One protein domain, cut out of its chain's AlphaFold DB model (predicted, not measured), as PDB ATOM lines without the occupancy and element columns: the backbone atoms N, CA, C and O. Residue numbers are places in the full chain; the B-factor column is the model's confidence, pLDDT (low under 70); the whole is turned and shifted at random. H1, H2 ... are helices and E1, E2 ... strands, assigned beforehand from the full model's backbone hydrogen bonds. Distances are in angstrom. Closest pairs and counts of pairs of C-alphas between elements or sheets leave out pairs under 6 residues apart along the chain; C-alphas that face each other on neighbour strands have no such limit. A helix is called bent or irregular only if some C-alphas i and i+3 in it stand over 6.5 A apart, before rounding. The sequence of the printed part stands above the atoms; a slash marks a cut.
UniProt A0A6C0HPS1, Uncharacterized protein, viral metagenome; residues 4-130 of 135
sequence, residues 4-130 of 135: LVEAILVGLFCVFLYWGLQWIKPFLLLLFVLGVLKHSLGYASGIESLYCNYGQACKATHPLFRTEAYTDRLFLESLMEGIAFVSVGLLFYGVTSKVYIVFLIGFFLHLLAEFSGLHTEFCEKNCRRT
ATOM      1  N   LEU A   4      -8.054-134.691  11.634       92.81
ATOM      2  CA  LEU A   4      -7.588-135.600  12.683       92.81
ATOM      3  C   LEU A   4      -7.227-136.977  12.116       92.81
ATOM      4  O   LEU A   4      -6.211-137.557  12.490       92.81
ATOM      5  N   VAL A   5      -8.047-137.497  11.199       92.56
ATOM      6  CA  VAL A   5      -7.783-138.775  10.521       92.56
ATOM      7  C   VAL A   5      -6.527-138.659   9.664       92.56
ATOM      8  O   VAL A   5      -5.680-139.547   9.702       92.56
ATOM      9  N   GLU A   6      -6.370-137.548   8.944       91.06
ATOM     10  CA  GLU A   6      -5.173-137.257   8.147       91.06
ATOM     11  C   GLU A   6      -3.919-137.228   9.029       91.06
ATOM     12  O   GLU A   6      -2.958-137.941   8.745       91.06
ATOM     13  N   ALA A   7      -3.963-136.506  10.152       95.06
ATOM     14  CA  ALA A   7      -2.856-136.437  11.100       95.06
ATOM     15  C   ALA A   7      -2.484-137.810  11.683       95.06
ATOM     16  O   ALA A   7      -1.300-138.126  11.808       95.06
ATOM     17  N   ILE A   8      -3.472-138.654  12.016       96.62
ATOM     18  CA  ILE A   8      -3.225-140.024  12.496       96.62
ATOM     19  C   ILE A   8      -2.526-140.850  11.413       96.62
ATOM     20  O   ILE A   8      -1.523-141.506  11.699       96.62
ATOM     21  N   LEU A   9      -3.022-140.808  10.173       95.25
ATOM     22  CA  LEU A   9      -2.429-141.546   9.056       95.25
ATOM     23  C   LEU A   9      -0.996-141.085   8.774       95.25
ATOM     24  O   LEU A   9      -0.118-141.920   8.569       95.25
ATOM     25  N   VAL A  10      -0.735-139.778   8.833       95.88
ATOM     26  CA  VAL A  10       0.611-139.213   8.684       95.88
ATOM     27  C   VAL A  10       1.531-139.659   9.823       95.88
ATOM     28  O   VAL A  10       2.667-140.063   9.566       95.88
ATOM     29  N   GLY A  11       1.050-139.663  11.069       97.69
ATOM     30  CA  GLY A  11       1.795-140.194  12.212       97.69
ATOM     31  C   GLY A  11       2.154-141.675  12.039       97.69
ATOM     32  O   GLY A  11       3.305-142.063  12.249       97.69
ATOM     33  N   LEU A  12       1.205-142.504  11.592       97.81
ATOM     34  CA  LEU A  12       1.441-143.924  11.298       97.81
ATOM     35  C   LEU A  12       2.427-144.121  10.141       97.81
ATOM     36  O   LEU A  12       3.311-144.974  10.227       97.81
ATOM     37  N   PHE A  13       2.322-143.310   9.088       97.25
ATOM     38  CA  PHE A  13       3.269-143.324   7.977       97.25
ATOM     39  C   PHE A  13       4.695-143.006   8.450       97.25
ATOM     40  O   PHE A  13       5.639-143.704   8.083       97.25
ATOM     41  N   CYS A  14       4.855-142.033   9.351       98.19
ATOM     42  CA  CYS A  14       6.150-141.723   9.960       98.19
ATOM     43  C   CYS A  14       6.711-142.906  10.766       98.19
ATOM     44  O   CYS A  14       7.900-143.205  10.668       98.19
ATOM     45  N   VAL A  15       5.871-143.618  11.526       98.38
ATOM     46  CA  VAL A  15       6.288-144.829  12.260       98.38
ATOM     47  C   VAL A  15       6.738-145.937  11.305       98.38
ATOM     48  O   VAL A  15       7.765-146.573  11.544       98.38
ATOM     49  N   PHE A  16       6.020-146.136  10.200       98.00
ATOM     50  CA  PHE A  16       6.413-147.095   9.171       98.00
ATOM     51  C   PHE A  16       7.795-146.764   8.584       98.00
ATOM     52  O   PHE A  16       8.674-147.628   8.546       98.00
ATOM     53  N   LEU A  17       8.031-145.499   8.213       97.94
ATOM     54  CA  LEU A  17       9.341-145.045   7.729       97.94
ATOM     55  C   LEU A  17      10.436-145.210   8.791       97.94
ATOM     56  O   LEU A  17      11.541-145.652   8.476       97.94
ATOM     57  N   TYR A  18      10.135-144.918  10.059       98.06
ATOM     58  CA  TYR A  18      11.069-145.089  11.173       98.06
ATOM     59  C   TYR A  18      11.601-146.518  11.280       98.06
ATOM     60  O   TYR A  18      12.805-146.703  11.482       98.06
ATOM     61  N   TRP A  19      10.753-147.535  11.111       98.00
ATOM     62  CA  TRP A  19      11.206-148.927  11.133       98.00
ATOM     63  C   TRP A  19      12.166-149.258   9.983       98.00
ATOM     64  O   TRP A  19      13.141-149.975  10.202       98.00
ATOM     65  N   GLY A  20      11.971-148.673   8.799       97.69
ATOM     66  CA  GLY A  20      12.905-148.812   7.673       97.69
ATOM     67  C   GLY A  20      14.246-148.084   7.862       97.69
ATOM     68  O   GLY A  20      15.241-148.439   7.231       97.69
ATOM     69  N   LEU A  21      14.302-147.086   8.750       97.56
ATOM     70  CA  LEU A  21      15.458-146.196   8.942       97.56
ATOM     71  C   LEU A  21      16.248-146.458  10.239       97.56
ATOM     72  O   LEU A  21      17.148-145.687  10.572       97.56
ATOM     73  N   GLN A  22      15.975-147.554  10.962       96.12
ATOM     74  CA  GLN A  22      16.629-147.894  12.246       96.12
ATOM     75  C   GLN A  22      18.164-147.969  12.196       96.12
ATOM     76  O   GLN A  22      18.838-147.896  13.228       96.12
ATOM     77  N   TRP A  23      18.733-148.160  11.007       97.00
ATOM     78  CA  TRP A  23      20.176-148.237  10.804       97.00
ATOM     79  C   TRP A  23      20.878-146.881  11.000       97.00
ATOM     80  O   TRP A  23      22.067-146.861  11.326       97.00
ATOM     81  N   ILE A  24      20.155-145.757  10.905       97.56
ATOM     82  CA  ILE A  24      20.674-144.410  11.184       97.56
ATOM     83  C   ILE A  24      20.754-144.203  12.705       97.56
ATOM     84  O   ILE A  24      19.751-143.988  13.382       97.56
ATOM     85  N   LYS A  25      21.967-144.280  13.268       95.56
ATOM     86  CA  LYS A  25      22.177-144.244  14.728       95.56
ATOM     87  C   LYS A  25      21.899-142.888  15.387       95.56
ATOM     88  O   LYS A  25      21.252-142.889  16.440       95.56
ATOM     89  N   PRO A  26      22.363-141.741  14.850       96.62
ATOM     90  CA  PRO A  26      22.107-140.459  15.497       96.62
ATOM     91  C   PRO A  26      20.621-140.118  15.373       96.62
ATOM     92  O   PRO A  26      20.117-139.928  14.269       96.62
ATOM     93  N   PHE A  27      19.911-140.039  16.500       95.44
ATOM     94  CA  PHE A  27      18.453-139.882  16.491       95.44
ATOM     95  C   PHE A  27      17.999-138.586  15.806       95.44
ATOM     96  O   PHE A  27      17.035-138.610  15.053       95.44
ATOM     97  N   LEU A  28      18.720-137.476  15.991       96.25
ATOM     98  CA  LEU A  28      18.399-136.213  15.314       96.25
ATOM     99  C   LEU A  28      18.600-136.301  13.795       96.25
ATOM    100  O   LEU A  28      17.765-135.812  13.043       96.25
ATOM    101  N   LEU A  29      19.659-136.981  13.336       97.81
ATOM    102  CA  LEU A  29      19.860-137.239  11.907       97.81
ATOM    103  C   LEU A  29      18.752-138.140  11.351       97.81
ATOM    104  O   LEU A  29      18.260-137.895  10.255       97.81
ATOM    105  N   LEU A  30      18.333-139.151  12.118       97.94
ATOM    106  CA  LEU A  30      17.203-140.000  11.757       97.94
ATOM    107  C   LEU A  30      15.935-139.161  11.574       97.94
ATOM    108  O   LEU A  30      15.258-139.333  10.567       97.94
ATOM    109  N   LEU A  31      15.616-138.260  12.511       98.00
ATOM    110  CA  LEU A  31      14.433-137.396  12.417       98.00
ATOM    111  C   LEU A  31      14.486-136.482  11.192       98.00
ATOM    112  O   LEU A  31      13.487-136.359  10.489       98.00
ATOM    113  N   PHE A  32      15.652-135.897  10.910       98.56
ATOM    114  CA  PHE A  32      15.854-135.076   9.718       98.56
ATOM    115  C   PHE A  32      15.571-135.864   8.433       98.56
ATOM    116  O   PHE A  32      14.752-135.451   7.615       98.56
ATOM    117  N   VAL A  33      16.209-137.030   8.278       98.44
ATOM    118  CA  VAL A  33      16.028-137.901   7.105       98.44
ATOM    119  C   VAL A  33      14.583-138.381   6.996       98.44
ATOM    120  O   VAL A  33      14.035-138.430   5.897       98.44
ATOM    121  N   LEU A  34      13.944-138.700   8.122       98.44
ATOM    122  CA  LEU A  34      12.549-139.118   8.162       98.44
ATOM    123  C   LEU A  34      11.615-138.008   7.669       98.44
ATOM    124  O   LEU A  34      10.753-138.301   6.848       98.44
ATOM    125  N   GLY A  35      11.803-136.757   8.102       98.06
ATOM    126  CA  GLY A  35      11.012-135.618   7.620       98.06
ATOM    127  C   GLY A  35      11.182-135.384   6.113       98.06
ATOM    128  O   GLY A  35      10.194-135.318   5.381       98.06
ATOM    129  N   VAL A  36      12.432-135.383   5.628       98.38
ATOM    130  CA  VAL A  36      12.755-135.261   4.191       98.38
ATOM    131  C   VAL A  36      12.088-136.367   3.369       98.38
ATOM    132  O   VAL A  36      11.478-136.095   2.331       98.38
ATOM    133  N   LEU A  37      12.204-137.624   3.812       98.00
ATOM    134  CA  LEU A  37      11.619-138.767   3.112       98.00
ATOM    135  C   LEU A  37      10.097-138.768   3.190       98.00
ATOM    136  O   LEU A  37       9.464-139.084   2.191       98.00
ATOM    137  N   LYS A  38       9.502-138.392   4.325       97.50
ATOM    138  CA  LYS A  38       8.045-138.297   4.471       97.50
ATOM    139  C   LYS A  38       7.454-137.343   3.435       97.50
ATOM    140  O   LYS A  38       6.535-137.746   2.730       97.50
ATOM    141  N   HIS A  39       8.009-136.136   3.304       96.06
ATOM    142  CA  HIS A  39       7.548-135.160   2.305       96.06
ATOM    143  C   HIS A  39       7.786-135.654   0.878       96.06
ATOM    144  O   HIS A  39       6.881-135.690   0.053       96.06
ATOM    145  N   SER A  40       8.996-136.138   0.591       96.12
ATOM    146  CA  SER A  40       9.360-136.553  -0.772       96.12
ATOM    147  C   SER A  40       8.573-137.781  -1.247       96.12
ATOM    148  O   SER A  40       8.190-137.866  -2.414       96.12
ATOM    149  N   LEU A  41       8.327-138.745  -0.354       95.69
ATOM    150  CA  LEU A  41       7.524-139.932  -0.650       95.69
ATOM    151  C   LEU A  41       6.033-139.609  -0.719       95.69
ATOM    152  O   LEU A  41       5.334-140.268  -1.488       95.69
ATOM    153  N   GLY A  42       5.551-138.607   0.022       92.81
ATOM    154  CA  GLY A  42       4.210-138.046  -0.160       92.81
ATOM    155  C   GLY A  42       3.979-137.662  -1.623       92.81
ATOM    156  O   GLY A  42       3.100-138.238  -2.274       92.81
ATOM    157  N   TYR A  43       4.884-136.838  -2.160       91.94
ATOM    158  CA  TYR A  43       4.868-136.386  -3.557       91.94
ATOM    159  C   TYR A  43       5.010-137.523  -4.549       91.94
ATOM    160  O   TYR A  43       4.202-137.644  -5.472       91.94
ATOM    161  N   ALA A  44       5.983-138.408  -4.343       92.88
ATOM    162  CA  ALA A  44       6.216-139.518  -5.263       92.88
ATOM    163  C   ALA A  44       5.047-140.520  -5.313       92.88
ATOM    164  O   ALA A  44       4.783-141.105  -6.362       92.88
ATOM    165  N   SER A  45       4.340-140.724  -4.197       91.38
ATOM    166  CA  SER A  45       3.196-141.645  -4.120       91.38
ATOM    167  C   SER A  45       1.861-141.005  -4.511       91.38
ATOM    168  O   SER A  45       0.845-141.700  -4.585       91.38
ATOM    169  N   GLY A  46       1.845-139.696  -4.779       89.75
ATOM    170  CA  GLY A  46       0.638-138.951  -5.120       89.75
ATOM    171  C   GLY A  46      -0.271-138.664  -3.923       89.75
ATOM    172  O   GLY A  46      -1.440-138.326  -4.124       89.75
ATOM    173  N   ILE A  47       0.237-138.769  -2.689       89.44
ATOM    174  CA  ILE A  47      -0.533-138.455  -1.480       89.44
ATOM    175  C   ILE A  47      -0.929-136.977  -1.464       89.44
ATOM    176  O   ILE A  47      -2.096-136.708  -1.183       89.44
ATOM    177  N   GLU A  48      -0.064-136.017  -1.835       88.50
ATOM    178  CA  GLU A  48      -0.523-134.619  -1.901       88.50
ATOM    179  C   GLU A  48      -1.512-134.399  -3.044       88.50
ATOM    180  O   GLU A  48      -2.385-133.550  -2.928       88.50
ATOM    181  N   SER A  49      -1.465-135.179  -4.129       89.69
ATOM    182  CA  SER A  49      -2.526-135.111  -5.147       89.69
ATOM    183  C   SER A  49      -3.858-135.609  -4.580       89.69
ATOM    184  O   SER A  49      -4.910-135.022  -4.832       89.69
ATOM    185  N   LEU A  50      -3.838-136.663  -3.764       88.25
ATOM    186  CA  LEU A  50      -5.018-137.140  -3.041       88.25
ATOM    187  C   LEU A  50      -5.504-136.075  -2.042       88.25
ATOM    188  O   LEU A  50      -6.704-135.808  -1.956       88.25
ATOM    189  N   TYR A  51      -4.577-135.392  -1.374       87.00
ATOM    190  CA  TYR A  51      -4.860-134.247  -0.515       87.00
ATOM    191  C   TYR A  51      -5.507-133.085  -1.283       87.00
ATOM    192  O   TYR A  51      -6.557-132.603  -0.872       87.00
ATOM    193  N   CYS A  52      -4.982-132.713  -2.451       88.19
ATOM    194  CA  CYS A  52      -5.552-131.668  -3.301       88.19
ATOM    195  C   CYS A  52      -7.024-131.931  -3.666       88.19
ATOM    196  O   CYS A  52      -7.836-131.011  -3.683       88.19
ATOM    197  N   ASN A  53      -7.387-133.194  -3.924       87.25
ATOM    198  CA  ASN A  53      -8.740-133.558  -4.359       87.25
ATOM    199  C   ASN A  53      -9.723-133.804  -3.201       87.25
ATOM    200  O   ASN A  53     -10.927-133.593  -3.353       87.25
ATOM    201  N   TYR A  54      -9.241-134.294  -2.057       87.25
ATOM    202  CA  TYR A  54     -10.111-134.776  -0.976       87.25
ATOM    203  C   TYR A  54      -9.891-134.078   0.368       87.25
ATOM    204  O   TYR A  54     -10.747-134.214   1.252       87.25
ATOM    205  N   GLY A  55      -8.781-133.360   0.537       86.25
ATOM    206  CA  GLY A  55      -8.388-132.618   1.736       86.25
ATOM    207  C   GLY A  55      -9.385-131.517   2.079       86.25
ATOM    208  O   GLY A  55      -9.981-130.898   1.198       86.25
ATOM    209  N   GLN A  56      -9.629-131.307   3.374       85.69
ATOM    210  CA  GLN A  56     -10.582-130.282   3.812       85.69
ATOM    211  C   GLN A  56     -10.099-128.871   3.461       85.69
ATOM    212  O   GLN A  56     -10.902-128.107   2.925       85.69
ATOM    213  N   ALA A  57      -8.807-128.578   3.647       84.94
ATOM    214  CA  ALA A  57      -8.213-127.301   3.257       84.94
ATOM    215  C   ALA A  57      -8.454-126.968   1.773       84.94
ATOM    216  O   ALA A  57      -8.875-125.861   1.449       84.94
ATOM    217  N   CYS A  58      -8.271-127.940   0.869       85.06
ATOM    218  CA  CYS A  58      -8.363-127.694  -0.574       85.06
ATOM    219  C   CYS A  58      -9.803-127.644  -1.109       85.06
ATOM    220  O   CYS A  58     -10.051-127.030  -2.150       85.06
ATOM    221  N   LYS A  59     -10.780-128.243  -0.409       82.44
ATOM    222  CA  LYS A  59     -12.199-128.196  -0.815       82.44
ATOM    223  C   LYS A  59     -12.757-126.777  -0.858       82.44
ATOM    224  O   LYS A  59     -13.613-126.497  -1.695       82.44
ATOM    225  N   ALA A  60     -12.289-125.899   0.028       71.94
ATOM    226  CA  ALA A  60     -12.679-124.492   0.023       71.94
ATOM    227  C   ALA A  60     -12.115-123.749  -1.203       71.94
ATOM    228  O   ALA A  60     -12.770-122.861  -1.744       71.94
ATOM    229  N   THR A  61     -10.930-124.147  -1.671       73.69
ATOM    230  CA  THR A  61     -10.190-123.462  -2.736       73.69
ATOM    231  C   THR A  61     -10.597-123.927  -4.142       73.69
ATOM    232  O   THR A  61     -10.718-123.113  -5.063       73.69
ATOM    233  N   HIS A  62     -10.826-125.231  -4.346       71.88
ATOM    234  CA  HIS A  62     -11.055-125.825  -5.674       71.88
ATOM    235  C   HIS A  62     -12.190-126.873  -5.686       71.88
ATOM    236  O   HIS A  62     -11.944-128.055  -5.912       71.88
ATOM    237  N   PRO A  63     -13.463-126.470  -5.514       63.53
ATOM    238  CA  PRO A  63     -14.573-127.406  -5.292       63.53
ATOM    239  C   PRO A  63     -14.990-128.263  -6.503       63.53
ATOM    240  O   PRO A  63     -15.770-129.196  -6.334       63.53
ATOM    241  N   LEU A  64     -14.530-127.951  -7.724       65.00
ATOM    242  CA  LEU A  64     -15.112-128.488  -8.969       65.00
ATOM    243  C   LEU A  64     -14.114-129.132  -9.943       65.00
ATOM    244  O   LEU A  64     -14.516-129.549 -11.028       65.00
ATOM    245  N   PHE A  65     -12.827-129.219  -9.600       68.50
ATOM    246  CA  PHE A  65     -11.807-129.699 -10.535       68.50
ATOM    247  C   PHE A  65     -10.953-130.789  -9.917       68.50
ATOM    248  O   PHE A  65     -10.572-130.698  -8.754       68.50
ATOM    249  N   ARG A  66     -10.604-131.789 -10.733       74.94
ATOM    250  CA  ARG A  66      -9.508-132.681 -10.387       74.94
ATOM    251  C   ARG A  66      -8.215-131.875 -10.443       74.94
ATOM    252  O   ARG A  66      -7.974-131.123 -11.390       74.94
ATOM    253  N   THR A  67      -7.410-132.014  -9.409       80.19
ATOM    254  CA  THR A  67      -6.148-131.294  -9.265       80.19
ATOM    255  C   THR A  67      -5.012-132.270  -9.033       80.19
ATOM    256  O   THR A  67      -5.199-133.295  -8.377       80.19
ATOM    257  N   GLU A  68      -3.839-131.945  -9.552       83.94
ATOM    258  CA  GLU A  68      -2.599-132.658  -9.256       83.94
ATOM    259  C   GLU A  68      -1.677-131.737  -8.461       83.94
ATOM    260  O   GLU A  68      -1.599-130.535  -8.732       83.94
ATOM    261  N   ALA A  69      -1.013-132.306  -7.458       85.75
ATOM    262  CA  ALA A  69      -0.009-131.590  -6.692       85.75
ATOM    263  C   ALA A  69       1.246-131.412  -7.549       85.75
ATOM    264  O   ALA A  69       1.784-132.372  -8.103       85.75
ATOM    265  N   TYR A  70       1.715-130.175  -7.650       87.88
ATOM    266  CA  TYR A  70       2.927-129.812  -8.360       87.88
ATOM    267  C   TYR A  70       3.678-128.746  -7.570       87.88
ATOM    268  O   TYR A  70       3.109-127.711  -7.236       87.88
ATOM    269  N   THR A  71       4.973-128.960  -7.358       87.62
ATOM    270  CA  THR A  71       5.886-127.949  -6.821       87.62
ATOM    271  C   THR A  71       7.193-127.983  -7.608       87.62
ATOM    272  O   THR A  71       7.705-129.048  -7.957       87.62
ATOM    273  N   ASP A  72       7.751-126.810  -7.888       88.44
ATOM    274  CA  ASP A  72       9.120-126.633  -8.382       88.44
ATOM    275  C   ASP A  72      10.143-126.601  -7.231       88.44
ATOM    276  O   ASP A  72      11.353-126.616  -7.458       88.44
ATOM    277  N   ARG A  73       9.663-126.587  -5.980       92.56
ATOM    278  CA  ARG A  73      10.462-126.415  -4.759       92.56
ATOM    279  C   ARG A  73      10.491-127.656  -3.875       92.56
ATOM    280  O   ARG A  73      10.877-127.540  -2.716       92.56
ATOM    281  N   LEU A  74      10.171-128.836  -4.417       92.69
ATOM    282  CA  LEU A  74      10.084-130.091  -3.655       92.69
ATOM    283  C   LEU A  74      11.307-130.312  -2.762       92.69
ATOM    284  O   LEU A  74      11.175-130.616  -1.584       92.69
ATOM    285  N   PHE A  75      12.504-130.105  -3.311       95.06
ATOM    286  CA  PHE A  75      13.745-130.268  -2.561       95.06
ATOM    287  C   PHE A  75      13.819-129.334  -1.345       95.06
ATOM    288  O   PHE A  75      14.134-129.781  -0.246       95.06
ATOM    289  N   LEU A  76      13.503-128.048  -1.527       96.31
ATOM    290  CA  LEU A  76      13.535-127.063  -0.448       96.31
ATOM    291  C   LEU A  76      12.443-127.337   0.594       96.31
ATOM    292  O   LEU A  76      12.731-127.296   1.787       96.31
ATOM    293  N   GLU A  77      11.224-127.655   0.155       94.12
ATOM    294  CA  GLU A  77      10.116-128.020   1.046       94.12
ATOM    295  C   GLU A  77      10.468-129.260   1.884       94.12
ATOM    296  O   GLU A  77      10.312-129.241   3.104       94.12
ATOM    297  N   SER A  78      11.051-130.297   1.270       96.88
ATOM    298  CA  SER A  78      11.508-131.497   1.980       96.88
ATOM    299  C   SER A  78      12.594-131.187   3.010       96.88
ATOM    300  O   SER A  78      12.578-131.746   4.106       96.88
ATOM    301  N   LEU A  79      13.541-130.296   2.691       98.00
ATOM    302  CA  LEU A  79      14.558-129.858   3.652       98.00
ATOM    303  C   LEU A  79      13.935-129.109   4.836       98.00
ATOM    304  O   LEU A  79      14.321-129.356   5.979       98.00
ATOM    305  N   MET A  80      12.971-128.222   4.574       97.06
ATOM    306  CA  MET A  80      12.246-127.500   5.622       97.06
ATOM    307  C   MET A  80      11.454-128.454   6.520       97.06
ATOM    308  O   MET A  80      11.507-128.309   7.741       97.06
ATOM    309  N   GLU A  81      10.806-129.469   5.946       96.81
ATOM    310  CA  GLU A  81      10.116-130.515   6.708       96.81
ATOM    311  C   GLU A  81      11.103-131.300   7.588       96.81
ATOM    312  O   GLU A  81      10.849-131.533   8.770       96.81
ATOM    313  N   GLY A  82      12.280-131.647   7.055       98.12
ATOM    314  CA  GLY A  82      13.359-132.271   7.827       98.12
ATOM    315  C   GLY A  82      13.798-131.425   9.026       98.12
ATOM    316  O   GLY A  82      13.950-131.947  10.133       98.12
ATOM    317  N   ILE A  83      13.966-130.113   8.830       98.06
ATOM    318  CA  ILE A  83      14.294-129.171   9.911       98.06
ATOM    319  C   ILE A  83      13.161-129.130  10.943       98.06
ATOM    320  O   ILE A  83      13.433-129.259  12.137       98.06
ATOM    321  N   ALA A  84      11.903-129.027  10.507       97.62
ATOM    322  CA  ALA A  84      10.742-129.006  11.395       97.62
ATOM    323  C   ALA A  84      10.652-130.276  12.260       97.62
ATOM    324  O   ALA A  84      10.421-130.185  13.469       97.62
ATOM    325  N   PHE A  85      10.920-131.451  11.680       97.88
ATOM    326  CA  PHE A  85      10.979-132.719  12.414       97.88
ATOM    327  C   PHE A  85      12.034-132.711  13.521       97.88
ATOM    328  O   PHE A  85      11.763-133.164  14.636       97.88
ATOM    329  N   VAL A  86      13.229-132.180  13.245       97.94
ATOM    330  CA  VAL A  86      14.284-132.041  14.260       97.94
ATOM    331  C   VAL A  86      13.863-131.052  15.343       97.94
ATOM    332  O   VAL A  86      13.964-131.375  16.526       97.94
ATOM    333  N   SER A  87      13.354-129.878  14.962       96.19
ATOM    334  CA  SER A  87      12.936-128.831  15.899       96.19
ATOM    335  C   SER A  87      11.856-129.316  16.864       96.19
ATOM    336  O   SER A  87      11.992-129.129  18.072       96.19
ATOM    337  N   VAL A  88      10.818-129.993  16.364       94.75
ATOM    338  CA  VAL A  88       9.762-130.558  17.220       94.75
ATOM    339  C   VAL A  88      10.283-131.755  18.011       94.75
ATOM    340  O   VAL A  88       9.968-131.898  19.190       94.75
ATOM    341  N   GLY A  89      11.128-132.600  17.418       94.19
ATOM    342  CA  GLY A  89      11.689-133.757  18.111       94.19
ATOM    343  C   GLY A  89      12.579-133.410  19.300       94.19
ATOM    344  O   GLY A  89      12.601-134.168  20.271       94.19
ATOM    345  N   LEU A  90      13.246-132.253  19.279       94.38
ATOM    346  CA  LEU A  90      13.987-131.739  20.432       94.38
ATOM    347  C   LEU A  90      13.077-131.458  21.639       94.38
ATOM    348  O   LEU A  90      13.513-131.666  22.767       94.38
ATOM    349  N   LEU A  91      11.814-131.070  21.421       92.44
ATOM    350  CA  LEU A  91      10.849-130.821  22.504       92.44
ATOM    351  C   LEU A  91      10.434-132.105  23.236       92.44
ATOM    352  O   LEU A  91      10.093-132.064  24.414       92.44
ATOM    353  N   PHE A  92      10.470-133.246  22.546       88.50
ATOM    354  CA  PHE A  92      10.081-134.548  23.095       88.50
ATOM    355  C   PHE A  92      11.278-135.437  23.459       88.50
ATOM    356  O   PHE A  92      11.098-136.573  23.912       88.50
ATOM    357  N   TYR A  93      12.505-134.949  23.255       87.25
ATOM    358  CA  TYR A  93      13.711-135.735  23.475       87.25
ATOM    359  C   TYR A  93      13.838-136.141  24.949       87.25
ATOM    360  O   TYR A  93      13.874-135.302  25.842       87.25
ATOM    361  N   GLY A  94      13.900-137.451  25.207       86.25
ATOM    362  CA  GLY A  94      14.022-138.006  26.560       86.25
ATOM    363  C   GLY A  94      12.711-138.143  27.345       86.25
ATOM    364  O   GLY A  94      12.748-138.651  28.460       86.25
ATOM    365  N   VAL A  95      11.561-137.751  26.781       91.12
ATOM    366  CA  VAL A  95      10.257-137.820  27.476       91.12
ATOM    367  C   VAL A  95       9.591-139.197  27.341       91.12
ATOM    368  O   VAL A  95       8.945-139.673  28.270       91.12
ATOM    369  N   THR A  96       9.718-139.852  26.182       92.88
ATOM    370  CA  THR A  96       9.047-141.131  25.878       92.88
ATOM    371  C   THR A  96       9.862-141.986  24.898       92.88
ATOM    372  O   THR A  96      10.993-141.647  24.540       92.88
ATOM    373  N   SER A  97       9.317-143.127  24.467       95.31
ATOM    374  CA  SER A  97       9.966-144.007  23.492       95.31
ATOM    375  C   SER A  97      10.125-143.316  22.130       95.31
ATOM    376  O   SER A  97       9.271-142.540  21.700       95.31
ATOM    377  N   LYS A  98      11.200-143.646  21.404       95.25
ATOM    378  CA  LYS A  98      11.491-143.067  20.080       95.25
ATOM    379  C   LYS A  98      10.355-143.271  19.071       95.25
ATOM    380  O   LYS A  98      10.100-142.382  18.269       95.25
ATOM    381  N   VAL A  99       9.657-144.409  19.136       97.00
ATOM    382  CA  VAL A  99       8.502-144.706  18.269       97.00
ATOM    383  C   VAL A  99       7.361-143.726  18.539       97.00
ATOM    384  O   VAL A  99       6.818-143.148  17.600       97.00
ATOM    385  N   TYR A 100       7.034-143.495  19.816       96.19
ATOM    386  CA  TYR A 100       5.997-142.533  20.188       96.19
ATOM    387  C   TYR A 100       6.396-141.109  19.805       96.19
ATOM    388  O   TYR A 100       5.563-140.381  19.281       96.19
ATOM    389  N   ILE A 101       7.666-140.732  19.990       96.12
ATOM    390  CA  ILE A 101       8.177-139.425  19.554       96.12
ATOM    391  C   ILE A 101       7.930-139.228  18.053       96.12
ATOM    392  O   ILE A 101       7.362-138.215  17.663       96.12
ATOM    393  N   VAL A 102       8.292-140.200  17.212       97.62
ATOM    394  CA  VAL A 102       8.090-140.102  15.756       97.62
ATOM    395  C   VAL A 102       6.612-139.971  15.392       97.62
ATOM    396  O   VAL A 102       6.265-139.114  14.579       97.62
ATOM    397  N   PHE A 103       5.746-140.790  15.999       98.00
ATOM    398  CA  PHE A 103       4.303-140.694  15.777       98.00
ATOM    399  C   PHE A 103       3.777-139.300  16.137       98.00
ATOM    400  O   PHE A 103       3.100-138.670  15.327       98.00
ATOM    401  N   LEU A 104       4.122-138.807  17.332       96.19
ATOM    402  CA  LEU A 104       3.660-137.518  17.840       96.19
ATOM    403  C   LEU A 104       4.184-136.352  16.998       96.19
ATOM    404  O   LEU A 104       3.413-135.443  16.714       96.19
ATOM    405  N   ILE A 105       5.444-136.384  16.550       97.25
ATOM    406  CA  ILE A 105       5.988-135.355  15.652       97.25
ATOM    407  C   ILE A 105       5.176-135.308  14.355       97.25
ATOM    408  O   ILE A 105       4.694-134.240  13.991       97.25
ATOM    409  N   GLY A 106       4.984-136.450  13.681       97.00
ATOM    410  CA  GLY A 106       4.228-136.503  12.427       97.00
ATOM    411  C   GLY A 106       2.777-136.045  12.596       97.00
ATOM    412  O   GLY A 106       2.279-135.256  11.795       97.00
ATOM    413  N   PHE A 107       2.127-136.486  13.675       97.06
ATOM    414  CA  PHE A 107       0.764-136.102  14.029       97.06
ATOM    415  C   PHE A 107       0.634-134.596  14.310       97.06
ATOM    416  O   PHE A 107      -0.208-133.924  13.715       97.06
ATOM    417  N   PHE A 108       1.471-134.048  15.195       95.94
ATOM    418  CA  PHE A 108       1.378-132.644  15.594       95.94
ATOM    419  C   PHE A 108       1.826-131.695  14.491       95.94
ATOM    420  O   PHE A 108       1.165-130.681  14.302       95.94
ATOM    421  N   LEU A 109       2.883-132.007  13.736       96.31
ATOM    422  CA  LEU A 109       3.285-131.168  12.603       96.31
ATOM    423  C   LEU A 109       2.175-131.076  11.553       96.31
ATOM    424  O   LEU A 109       1.902-129.978  11.076       96.31
ATOM    425  N   HIS A 110       1.484-132.182  11.252       95.38
ATOM    426  CA  HIS A 110       0.348-132.157  10.323       95.38
ATOM    427  C   HIS A 110      -0.794-131.274  10.834       95.38
ATOM    428  O   HIS A 110      -1.306-130.435  10.098       95.38
ATOM    429  N   LEU A 111      -1.173-131.416  12.110       94.69
ATOM    430  CA  LEU A 111      -2.206-130.566  12.710       94.69
ATOM    431  C   LEU A 111      -1.801-129.091  12.743       94.69
ATOM    432  O   LEU A 111      -2.623-128.223  12.466       94.69
ATOM    433  N   LEU A 112      -0.543-128.796  13.074       94.69
ATOM    434  CA  LEU A 112      -0.034-127.428  13.084       94.69
ATOM    435  C   LEU A 112      -0.049-126.820  11.681       94.69
ATOM    436  O   LEU A 112      -0.426-125.658  11.544       94.69
ATOM    437  N   ALA A 113       0.304-127.582  10.645       93.88
ATOM    438  CA  ALA A 113       0.224-127.129   9.257       93.88
ATOM    439  C   ALA A 113      -1.222-126.835   8.820       93.88
ATOM    440  O   ALA A 113      -1.463-125.853   8.116       93.88
ATOM    441  N   GLU A 114      -2.191-127.619   9.298       91.31
ATOM    442  CA  GLU A 114      -3.611-127.348   9.069       91.31
ATOM    443  C   GLU A 114      -4.063-126.064   9.783       91.31
ATOM    444  O   GLU A 114      -4.609-125.158   9.156       91.31
ATOM    445  N   PHE A 115      -3.792-125.939  11.087       92.69
ATOM    446  CA  PHE A 115      -4.249-124.795  11.885       92.69
ATOM    447  C   PHE A 115      -3.559-123.476  11.536       92.69
ATOM    448  O   PHE A 115      -4.156-122.414  11.693       92.69
ATOM    449  N   SER A 116      -2.310-123.527  11.069       94.12
ATOM    450  CA  SER A 116      -1.577-122.343  10.602       94.12
ATOM    451  C   SER A 116      -1.976-121.903   9.192       94.12
ATOM    452  O   SER A 116      -1.532-120.847   8.752       94.12
ATOM    453  N   GLY A 117      -2.795-122.687   8.483       91.56
ATOM    454  CA  GLY A 117      -3.184-122.405   7.102       91.56
ATOM    455  C   GLY A 117      -2.111-122.748   6.065       91.56
ATOM    456  O   GLY A 117      -2.335-122.517   4.878       91.56
ATOM    457  N   LEU A 118      -0.981-123.351   6.460       91.88
ATOM    458  CA  LEU A 118       0.075-123.770   5.529       91.88
ATOM    459  C   LEU A 118      -0.452-124.741   4.472       91.88
ATOM    460  O   LEU A 118      -0.071-124.652   3.307       91.88
ATOM    461  N   HIS A 119      -1.363-125.641   4.846       91.25
ATOM    462  CA  HIS A 119      -2.006-126.507   3.864       91.25
ATOM    463  C   HIS A 119      -2.964-125.759   2.936       91.25
ATOM    464  O   HIS A 119      -3.055-126.119   1.768       91.25
ATOM    465  N   THR A 120      -3.657-124.719   3.399       90.75
ATOM    466  CA  THR A 120      -4.481-123.877   2.519       90.75
ATOM    467  C   THR A 120      -3.605-123.145   1.505       90.75
ATOM    468  O   THR A 120      -3.894-123.179   0.310       90.75
ATOM    469  N   GLU A 121      -2.482-122.578   1.950       90.94
ATOM    470  CA  GLU A 121      -1.499-121.965   1.052       90.94
ATOM    471  C   GLU A 121      -0.909-122.972   0.062       90.94
ATOM    472  O   GLU A 121      -0.733-122.660  -1.117       90.94
ATOM    473  N   PHE A 122      -0.609-124.184   0.532       90.44
ATOM    474  CA  PHE A 122      -0.195-125.286  -0.324       90.44
ATOM    475  C   PHE A 122      -1.249-125.556  -1.399       90.44
ATOM    476  O   PHE A 122      -0.901-125.654  -2.572       90.44
ATOM    477  N   CYS A 123      -2.533-125.632  -1.028       88.81
ATOM    478  CA  CYS A 123      -3.606-125.889  -1.984       88.81
ATOM    479  C   CYS A 123      -3.636-124.827  -3.090       88.81
ATOM    480  O   CYS A 123      -3.688-125.163  -4.268       88.81
ATOM    481  N   GLU A 124      -3.554-123.552  -2.717       88.38
ATOM    482  CA  GLU A 124      -3.605-122.427  -3.656       88.38
ATOM    483  C   GLU A 124      -2.412-122.387  -4.617       88.38
ATOM    484  O   GLU A 124      -2.566-122.036  -5.789       88.38
ATOM    485  N   LYS A 125      -1.216-122.730  -4.127       89.25
ATOM    486  CA  LYS A 125       0.037-122.606  -4.886       89.25
ATOM    487  C   LYS A 125       0.364-123.860  -5.696       89.25
ATOM    488  O   LYS A 125       0.872-123.752  -6.814       89.25
ATOM    489  N   ASN A 126       0.061-125.033  -5.143       89.25
ATOM    490  CA  ASN A 126       0.586-126.307  -5.626       89.25
ATOM    491  C   ASN A 126      -0.485-127.233  -6.220       89.25
ATOM    492  O   ASN A 126      -0.131-128.132  -6.982       89.25
ATOM    493  N   CYS A 127      -1.782-127.033  -5.953       89.06
ATOM    494  CA  CYS A 127      -2.832-127.854  -6.566       89.06
ATOM    495  C   CYS A 127      -3.252-127.272  -7.921       89.06
ATOM    496  O   CYS A 127      -4.101-126.386  -8.024       89.06
ATOM    497  N   ARG A 128      -2.668-127.792  -9.003       85.25
ATOM    498  CA  ARG A 128      -2.977-127.334 -10.363       85.25
ATOM    499  C   ARG A 128      -4.167-128.088 -10.928       85.25
ATOM    500  O   ARG A 128      -4.237-129.311 -10.828       85.25
ATOM    501  N   ARG A 129      -5.091-127.366 -11.566       78.38
ATOM    502  CA  ARG A 129      -6.208-127.978 -12.300       78.38
ATOM    503  C   ARG A 129      -5.659-128.836 -13.428       78.38
ATOM    504  O   ARG A 129      -4.917-128.341 -14.274       78.38
ATOM    505  N   THR A 130      -6.086-130.086 -13.477       69.50
ATOM    506  CA  THR A 130      -5.926-130.901 -14.672       69.50
ATOM    507  C   THR A 130      -7.216-130.810 -15.474       69.50
ATOM    508  O   THR A 130      -8.303-131.097 -14.972       69.50
TER     509      THR A 130
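Overview. This is residues 4 to 130 of the 135 residues of an uncharacterized protein of viral metagenome (UniProt A0A6C0HPS1). Four long helices, H1, H2, H5 and H6, form the body, each touching the next round a ring from H1 to H2, H5, H6 and back to H1, with their lines crossed at steep tilts. At one end of the long axis sits a smaller head of three short helices, H3, H4 and H7, with the short strands E1 and E2. The printed part has 127 residues with seven named helices and two named strands, in the order H1 H2 H3 H4 E1 H5 H6 H7 E2; E1 and E2 form an antiparallel two-stranded sheet, and the class is mostly helix. The whole is compact, with a radius of gyration of the C-alphas of 14.7 A, and elongated, spanning 46 by 25 by 20 A.

Along the chain. Find C-alpha 4 at (-7.588, -135.600, 12.683); from there H1 runs 24.9 A to residue 20. H2, residues 27 to 45, covers 25.7 A, and H3, residues 47 to 54, follows. H4, residues 56 to 61, is neither bent nor irregular, but only just: C-alphas 57 and 60 are 6.2 A apart. Next come E1, residues 67 to 69, and H5, residues 74 to 92, which runs 27.1 A from C-alpha 74 at (10.084, -130.091, -3.655). H6, residues 98 to 115, covers 25.5 A; then read H7, residues 118 to 126, and E2, residues 127 to 129, ending at C-alpha 129 at (-6.208, -127.978, -12.300).

Arrangement. Look first at residues 13 to 18 of H1, which alone touch H2; the closest C-alphas are those of Cys 14 and Lys 38, 6.7 A apart, at a steep tilt of 63 degrees. H1 also touches H6, closest at the C-alphas of Gly 11 and Phe 103, 4.4 A apart; their tilt of 36 degrees is only just steep. H2 touches H5 at the C-alphas of Gly 35 and Gly 82, 4.1 A apart, opposite ways at a steep tilt of 40 degrees. H5 touches H6 with residues 84 to 92 alone, closest at the C-alphas of Val 88 and Ile 105, 6.3 A apart. H1 and H5 are apart. In the head, H3 and H4 touch only at the corner, closest at the C-alphas of Cys 52 and Cys 58, 5.6 A apart, while H4 touches H7 at the C-alphas of Ala 57 and Thr 120, 5.1 A apart. The closest C-alphas of H3 and E1, Ser 49 and Ala 69, are 4.6 A apart. Between E1 and E2, N 68 and O 128 are within hydrogen-bond range at 3.0 A. In H1, H2, H3, H6 and H7 every O i to N i+4 pair is within hydrogen-bond range; H5 has 13 of 15, and H4 has 0 of 2 but 2 of 3 O i to N i+3 pairs.

Size, cuts and confidence. The two C-alphas farthest apart are those of Leu 64 and Gly 94, 46.9 A. The printed part has no cut, and no link is long; the link from H1 to H2 is short, the others tight. The mean pLDDT of the printed part is 91.9; look for values under 70 at residues 63 to 65 and at residue 130.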